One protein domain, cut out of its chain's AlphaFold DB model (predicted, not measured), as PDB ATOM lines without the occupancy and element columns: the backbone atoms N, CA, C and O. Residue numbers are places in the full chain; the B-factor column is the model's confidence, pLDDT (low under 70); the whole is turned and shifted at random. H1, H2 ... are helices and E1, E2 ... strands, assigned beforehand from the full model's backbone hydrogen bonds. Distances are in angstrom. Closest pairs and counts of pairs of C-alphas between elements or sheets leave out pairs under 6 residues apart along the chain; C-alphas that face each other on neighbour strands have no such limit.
ATOM      1  N   LEU A  62      93.160 165.156 133.416       90.81
ATOM      2  CA  LEU A  62      93.954 164.883 132.226       90.81
ATOM      3  C   LEU A  62      95.052 165.926 132.090       90.81
ATOM      4  O   LEU A  62      94.757 167.099 131.918       90.81
ATOM      5  N   LEU A  63      96.314 165.514 132.141       91.88
ATOM      6  CA  LEU A  63      97.434 166.421 131.899       91.88
ATOM      7  C   LEU A  63      97.736 166.443 130.400       91.88
ATOM      8  O   LEU A  63      98.233 165.458 129.861       91.88
ATOM      9  N   SER A  64      97.431 167.552 129.729       92.62
ATOM     10  CA  SER A  64      97.731 167.736 128.307       92.62
ATOM     11  C   SER A  64      97.759 169.218 127.941       92.62
ATOM     12  O   SER A  64      97.009 170.021 128.494       92.62
ATOM     13  N   ASN A  65      98.610 169.576 126.980       92.38
ATOM     14  CA  ASN A  65      98.584 170.876 126.303       92.38
ATOM     15  C   ASN A  65      97.986 170.782 124.894       92.38
ATOM     16  O   ASN A  65      98.034 171.756 124.142       92.38
ATOM     17  N   ASP A  66      97.450 169.616 124.525       89.19
ATOM     18  CA  ASP A  66      96.734 169.463 123.271       89.19
ATOM     19  C   ASP A  66      95.488 170.356 123.278       89.19
ATOM     20  O   ASP A  66      94.718 170.410 124.240       89.19
ATOM     21  N   LEU A  67      95.315 171.093 122.187       83.19
ATOM     22  CA  LEU A  67      94.198 172.010 121.997       83.19
ATOM     23  C   LEU A  67      92.978 171.308 121.397       83.19
ATOM     24  O   LEU A  67      91.918 171.927 121.290       83.19
ATOM     25  N   MET A  68      93.124 170.039 121.016       85.25
ATOM     26  CA  MET A  68      92.083 169.163 120.501       85.25
ATOM     27  C   MET A  68      91.355 169.735 119.279       85.25
ATOM     28  O   MET A  68      90.136 169.626 119.171       85.25
ATOM     29  N   ARG A  69      92.076 170.452 118.404       75.19
ATOM     30  CA  ARG A  69      91.485 171.268 117.319       75.19
ATOM     31  C   ARG A  69      91.314 170.512 116.004       75.19
ATOM     32  O   ARG A  69      90.504 170.926 115.179       75.19
ATOM     33  N   ASP A  70      92.098 169.468 115.797       69.88
ATOM     34  CA  ASP A  70      92.233 168.702 114.556       69.88
ATOM     35  C   ASP A  70      91.596 167.309 114.627       69.88
ATOM     36  O   ASP A  70      91.443 166.631 113.607       69.88
ATOM     37  N   HIS A  71      91.147 166.896 115.811       69.00
ATOM     38  CA  HIS A  71      90.385 165.670 115.999       69.00
ATOM     39  C   HIS A  71      89.059 165.742 115.244       69.00
ATOM     40  O   HIS A  71      88.525 166.820 114.978       69.00
ATOM     41  N   ARG A  72      88.476 164.583 114.915       67.06
ATOM     42  CA  ARG A  72      87.131 164.495 114.315       67.06
ATOM     43  C   ARG A  72      86.051 164.871 115.335       67.06
ATOM     44  O   ARG A  72      85.227 164.043 115.719       67.06
ATOM     45  N   LEU A  73      86.066 166.129 115.772       64.81
ATOM     46  CA  LEU A  73      85.163 166.713 116.756       64.81
ATOM     47  C   LEU A  73      83.702 166.662 116.314       64.81
ATOM     48  O   LEU A  73      82.815 166.729 117.153       64.81
ATOM     49  N   GLU A  74      83.459 166.492 115.012       66.38
ATOM     50  CA  GLU A  74      82.139 166.244 114.423       66.38
ATOM     51  C   GLU A  74      81.413 165.046 115.052       66.38
ATOM     52  O   GLU A  74      80.189 164.969 114.996       66.38
ATOM     53  N   LEU A  75      82.153 164.115 115.663       65.12
ATOM     54  CA  LEU A  75      81.592 162.952 116.348       65.12
ATOM     55  C   LEU A  75      81.112 163.254 117.776       65.12
ATOM     56  O   LEU A  75      80.439 162.417 118.376       65.12
ATOM     57  N   PHE A  76      81.441 164.424 118.329       78.56
ATOM     58  CA  PHE A  76      81.081 164.806 119.690       78.56
ATOM     59  C   PHE A  76      80.018 165.905 119.702       78.56
ATOM     60  O   PHE A  76      80.023 166.815 118.876       78.56
ATOM     61  N   GLU A  77      79.122 165.863 120.692       87.50
ATOM     62  CA  GLU A  77      78.208 166.979 120.930       87.50
ATOM     63  C   GLU A  77      79.035 168.206 121.377       87.50
ATOM     64  O   GLU A  77      79.717 168.138 122.408       87.50
ATOM     65  N   PRO A  78      79.023 169.327 120.626       84.31
ATOM     66  CA  PRO A  78      79.977 170.416 120.833       84.31
ATOM     67  C   PRO A  78      79.926 171.068 122.216       84.31
ATOM     68  O   PRO A  78      80.937 171.583 122.700       84.31
ATOM     69  N   ARG A  79      78.757 171.126 122.862       84.69
ATOM     70  CA  ARG A  79      78.634 171.713 124.202       84.69
ATOM     71  C   ARG A  79      79.208 170.783 125.272       84.69
ATOM     72  O   ARG A  79      79.975 171.249 126.111       84.69
ATOM     73  N   LEU A  80      78.890 169.494 125.240       86.69
ATOM     74  CA  LEU A  80      79.439 168.488 126.146       86.69
ATOM     75  C   LEU A  80      80.951 168.367 125.979       86.69
ATOM     76  O   LEU A  80      81.661 168.356 126.981       86.69
ATOM     77  N   PHE A  81      81.447 168.374 124.740       86.94
ATOM     78  CA  PHE A  81      82.880 168.332 124.468       86.94
ATOM     79  C   PHE A  81      83.614 169.541 125.063       86.94
ATOM     80  O   PHE A  81      84.583 169.367 125.794       86.94
ATOM     81  N   ARG A  82      83.106 170.765 124.845       84.44
ATOM     82  CA  ARG A  82      83.688 171.988 125.434       84.44
ATOM     83  C   ARG A  82      83.649 172.001 126.959       84.44
ATOM     84  O   ARG A  82      84.581 172.475 127.598       84.44
ATOM     85  N   ARG A  83      82.569 171.495 127.558       86.50
ATOM     86  CA  ARG A  83      82.481 171.355 129.016       86.50
ATOM     87  C   ARG A  83      83.517 170.367 129.529       86.50
ATOM     88  O   ARG A  83      84.146 170.646 130.543       86.50
ATOM     89  N   TRP A  84      83.692 169.241 128.844       87.81
ATOM     90  CA  TRP A  84      84.687 168.243 129.203       87.81
ATOM     91  C   TRP A  84      86.113 168.804 129.084       87.81
ATOM     92  O   TRP A  84      86.835 168.773 130.078       87.81
ATOM     93  N   THR A  85      86.495 169.431 127.964       87.19
ATOM     94  CA  THR A  85      87.842 170.023 127.821       87.19
ATOM     95  C   THR A  85      88.121 171.055 128.913       87.19
ATOM     96  O   THR A  85      89.158 170.988 129.566       87.19
ATOM     97  N   ALA A  86      87.161 171.942 129.193       83.88
ATOM     98  CA  ALA A  86      87.293 172.980 130.215       83.88
ATOM     99  C   ALA A  86      87.299 172.459 131.663       83.88
ATOM    100  O   ALA A  86      87.674 173.203 132.560       83.88
ATOM    101  N   SER A  87      86.846 171.223 131.901       84.56
ATOM    102  CA  SER A  87      86.639 170.670 133.249       84.56
ATOM    103  C   SER A  87      87.654 169.593 133.632       84.56
ATOM    104  O   SER A  87      87.875 169.378 134.826       84.56
ATOM    105  N   TYR A  88      88.224 168.890 132.650       87.75
ATOM    106  CA  TYR A  88      89.090 167.727 132.867       87.75
ATOM    107  C   TYR A  88      90.560 168.007 132.550       87.75
ATOM    108  O   TYR A  88      91.424 167.393 133.172       87.75
ATOM    109  N   ILE A  89      90.861 168.912 131.611       90.19
ATOM    110  CA  ILE A  89      92.234 169.132 131.144       90.19
ATOM    111  C   ILE A  89      92.964 170.114 132.067       90.19
ATOM    112  O   ILE A  89      92.524 171.240 132.278       90.19
ATOM    113  N   VAL A  90      94.095 169.668 132.606       89.81
ATOM    114  CA  VAL A  90      95.117 170.459 133.290       89.81
ATOM    115  C   VAL A  90      96.227 170.727 132.284       89.81
ATOM    116  O   VAL A  90      96.876 169.794 131.803       89.81
ATOM    117  N   ASN A  91      96.468 171.998 131.984       92.00
ATOM    118  CA  ASN A  91      97.616 172.382 131.174       92.00
ATOM    119  C   ASN A  91      98.855 172.492 132.062       92.00
ATOM    120  O   ASN A  91      98.755 172.799 133.250       92.00
ATOM    121  N   TYR A  92     100.029 172.259 131.491       91.44
ATOM    122  CA  TYR A  92     101.295 172.382 132.204       91.44
ATOM    123  C   TYR A  92     102.266 173.281 131.446       91.44
ATOM    124  O   TYR A  92     102.225 173.382 130.220       91.44
ATOM    125  N   ASN A  93     103.165 173.932 132.168       90.06
ATOM    126  CA  ASN A  93     104.258 174.698 131.595       90.06
ATOM    127  C   ASN A  93     105.582 174.289 132.246       90.06
ATOM    128  O   ASN A  93     105.617 173.795 133.372       90.06
ATOM    129  N   PHE A  94     106.660 174.469 131.492       86.56
ATOM    130  CA  PHE A  94     108.017 174.298 131.984       86.56
ATOM    131  C   PHE A  94     108.753 175.610 131.804       86.56
ATOM    132  O   PHE A  94     108.624 176.265 130.763       86.56
ATOM    133  N   THR A  95     109.566 175.959 132.787       82.25
ATOM    134  CA  THR A  95     110.513 177.055 132.657       82.25
ATOM    135  C   THR A  95     111.607 176.643 131.678       82.25
ATOM    136  O   THR A  95     112.115 175.520 131.721       82.25
ATOM    137  N   ALA A  96     111.950 177.534 130.748       75.62
ATOM    138  CA  ALA A  96     113.001 177.254 129.781       75.62
ATOM    139  C   ALA A  96     114.352 177.082 130.489       75.62
ATOM    140  O   ALA A  96     114.681 177.830 131.411       75.62
ATOM    141  N   PHE A  97     115.141 176.118 130.017       76.00
ATOM    142  CA  PHE A  97     116.561 176.051 130.334       76.00
ATOM    143  C   PHE A  97     117.278 177.102 129.487       76.00
ATOM    144  O   PHE A  97     117.105 177.135 128.266       76.00
ATOM    145  N   VAL A  98     118.063 177.958 130.129       76.50
ATOM    146  CA  VAL A  98     118.913 178.945 129.462       76.50
ATOM    147  C   VAL A  98     120.337 178.678 129.932       76.50
ATOM    148  O   VAL A  98     120.584 178.671 131.130       76.50
ATOM    149  N   ASP A  99     121.247 178.400 128.995       80.19
ATOM    150  CA  ASP A  99     122.662 178.102 129.276       80.19
ATOM    151  C   ASP A  99     122.880 176.972 130.308       80.19
ATOM    152  O   ASP A  99     123.682 177.098 131.228       80.19
ATOM    153  N   ASP A 100     122.146 175.859 130.159       77.56
ATOM    154  CA  ASP A 100     122.120 174.704 131.083       77.56
ATOM    155  C   ASP A 100     121.637 175.016 132.515       77.56
ATOM    156  O   ASP A 100     121.596 174.125 133.369       77.56
ATOM    157  N   GLU A 101     121.175 176.239 132.774       72.62
ATOM    158  CA  GLU A 101     120.561 176.633 134.035       72.62
ATOM    159  C   GLU A 101     119.032 176.666 133.910       72.62
ATOM    160  O   GLU A 101     118.447 177.216 132.973       72.62
ATOM    161  N   CYS A 102     118.361 176.052 134.885       72.62
ATOM    162  CA  CYS A 102     116.918 176.143 135.052       72.62
ATOM    163  C   CYS A 102     116.639 177.099 136.208       72.62
ATOM    164  O   CYS A 102     116.953 176.786 137.356       72.62
ATOM    165  N   ILE A 103     116.071 178.266 135.896       71.12
ATOM    166  CA  ILE A 103     115.751 179.289 136.902       71.12
ATOM    167  C   ILE A 103     114.680 178.770 137.874       71.12
ATOM    168  O   ILE A 103     114.720 179.091 139.059       71.12
ATOM    169  N   ASP A 104     113.759 177.941 137.380       74.62
ATOM    170  CA  ASP A 104     112.728 177.300 138.187       74.62
ATOM    171  C   ASP A 104     112.412 175.895 137.639       74.62
ATOM    172  O   ASP A 104     111.793 175.781 136.576       74.62
ATOM    173  N   PRO A 105     112.855 174.819 138.315       74.06
ATOM    174  CA  PRO A 105     112.590 173.449 137.890       74.06
ATOM    175  C   PRO A 105     111.159 172.991 138.208       74.06
ATOM    176  O   PRO A 105     110.808 171.850 137.888       74.06
ATOM    177  N   GLU A 106     110.349 173.820 138.870       81.88
ATOM    178  CA  GLU A 106     108.971 173.483 139.191       81.88
ATOM    179  C   GLU A 106     108.099 173.483 137.927       81.88
ATOM    180  O   GLU A 106     108.190 174.343 137.051       81.88
ATOM    181  N   ILE A 107     107.248 172.463 137.810       86.38
ATOM    182  CA  ILE A 107     106.285 172.360 136.717       86.38
ATOM    183  C   ILE A 107     105.060 173.171 137.120       86.38
ATOM    184  O   ILE A 107     104.364 172.816 138.074       86.38
ATOM    185  N   GLY A 108     104.767 174.234 136.376       86.62
ATOM    186  CA  GLY A 108     103.549 175.005 136.579       86.62
ATOM    187  C   GLY A 108     102.340 174.251 136.033       86.62
ATOM    188  O   GLY A 108     102.334 173.853 134.869       86.62
ATOM    189  N   PHE A 109     101.294 174.083 136.844       88.62
ATOM    190  CA  PHE A 109     100.025 173.488 136.421       88.62
ATOM    191  C   PHE A 109      98.907 174.533 136.411       88.62
ATOM    192  O   PHE A 109      98.645 175.188 137.417       88.62
ATOM    193  N   SER A 110      98.201 174.636 135.288       87.50
ATOM    194  CA  SER A 110      96.980 175.427 135.139       87.50
ATOM    195  C   SER A 110      95.780 174.495 135.250       87.50
ATOM    196  O   SER A 110      95.441 173.779 134.305       87.50
ATOM    197  N   THR A 111      95.157 174.465 136.426       82.50
ATOM    198  CA  THR A 111      93.988 173.618 136.684       82.50
ATOM    199  C   THR A 111      92.751 174.124 135.938       82.50
ATOM    200  O   THR A 111      92.581 175.341 135.822       82.50
ATOM    201  N   PRO A 112      91.850 173.231 135.500       79.00
ATOM    202  CA  PRO A 112      90.597 173.635 134.880       79.00
ATOM    203  C   PRO A 112      89.714 174.424 135.849       79.00
ATOM    204  O   PRO A 112      89.785 174.260 137.070       79.00
ATOM    205  N   GLU A 113      88.855 175.275 135.292       72.69
ATOM    206  CA  GLU A 113      87.915 176.068 136.079       72.69
ATOM    207  C   GLU A 113      86.891 175.161 136.787       72.69
ATOM    208  O   GLU A 113      86.405 174.165 136.242       72.69
ATOM    209  N   PHE A 114      86.494 175.541 138.006       69.56
ATOM    210  CA  PHE A 114      85.421 174.860 138.743       69.56
ATOM    211  C   PHE A 114      84.063 174.949 138.033       69.56
ATOM    212  O   PHE A 114      83.169 174.138 138.286       69.56
ATOM    213  N   PHE A 115      83.902 175.932 137.147       73.19
ATOM    214  CA  PHE A 115      82.669 176.220 136.431       73.19
ATOM    215  C   PHE A 115      82.963 176.282 134.935       73.19
ATOM    216  O   PHE A 115      83.964 176.850 134.513       73.19
TER     217      PHE A 115
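Overview. This is residues 62 to 115 of the 151 residues of the protein "Hypothetical protein" of Leptocylindrus danicus (UniProt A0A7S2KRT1). With little regular structure, the printed part is a flat, drawn-out chain: a long loop, residues 62 to 77, leads to helix H1, which is followed at once by a narrow hairpin of strands E1 and E2 with a long loop, residues 94 to 107, at its far end. Of 54 residues, 19 are in named elements, in the order H1, E1, E2; the class is mixed and the sheet, E1 - E2, antiparallel. It is only just extended, close to loose, with a radius of gyration of the C-alphas of 15.2 A and spans of 46 by 26 by 11 A.

Along the chain. H1, residues 78 to 88, measures 15.3 A and begins at C-alpha 78 (79.977, 170.416, 120.833). E1, residues 89 to 93, measures 13.3 A. E2, residues 108 to 110, measures 6.7 A and ends at C-alpha 110 (96.980, 175.427, 135.139).

Arrangement. Residues 62 to 63 pair, parallel, with residues 89 to 90 of E1. In H1 every O i to N i+4 pair is within hydrogen-bond range. E1 and E2 form a hairpin, antiparallel at 150 degrees, with N 93 and O 108 within hydrogen-bond range at 2.8 A. H1 and E2 are apart.

Size, cuts and confidence. The C-alphas farthest apart, Glu 77 and Asp 99, are 46.6 A apart. The printed part has no cut; the link E1 to E2 is long. Residues 70 to 75 and 114 have pLDDT under 70.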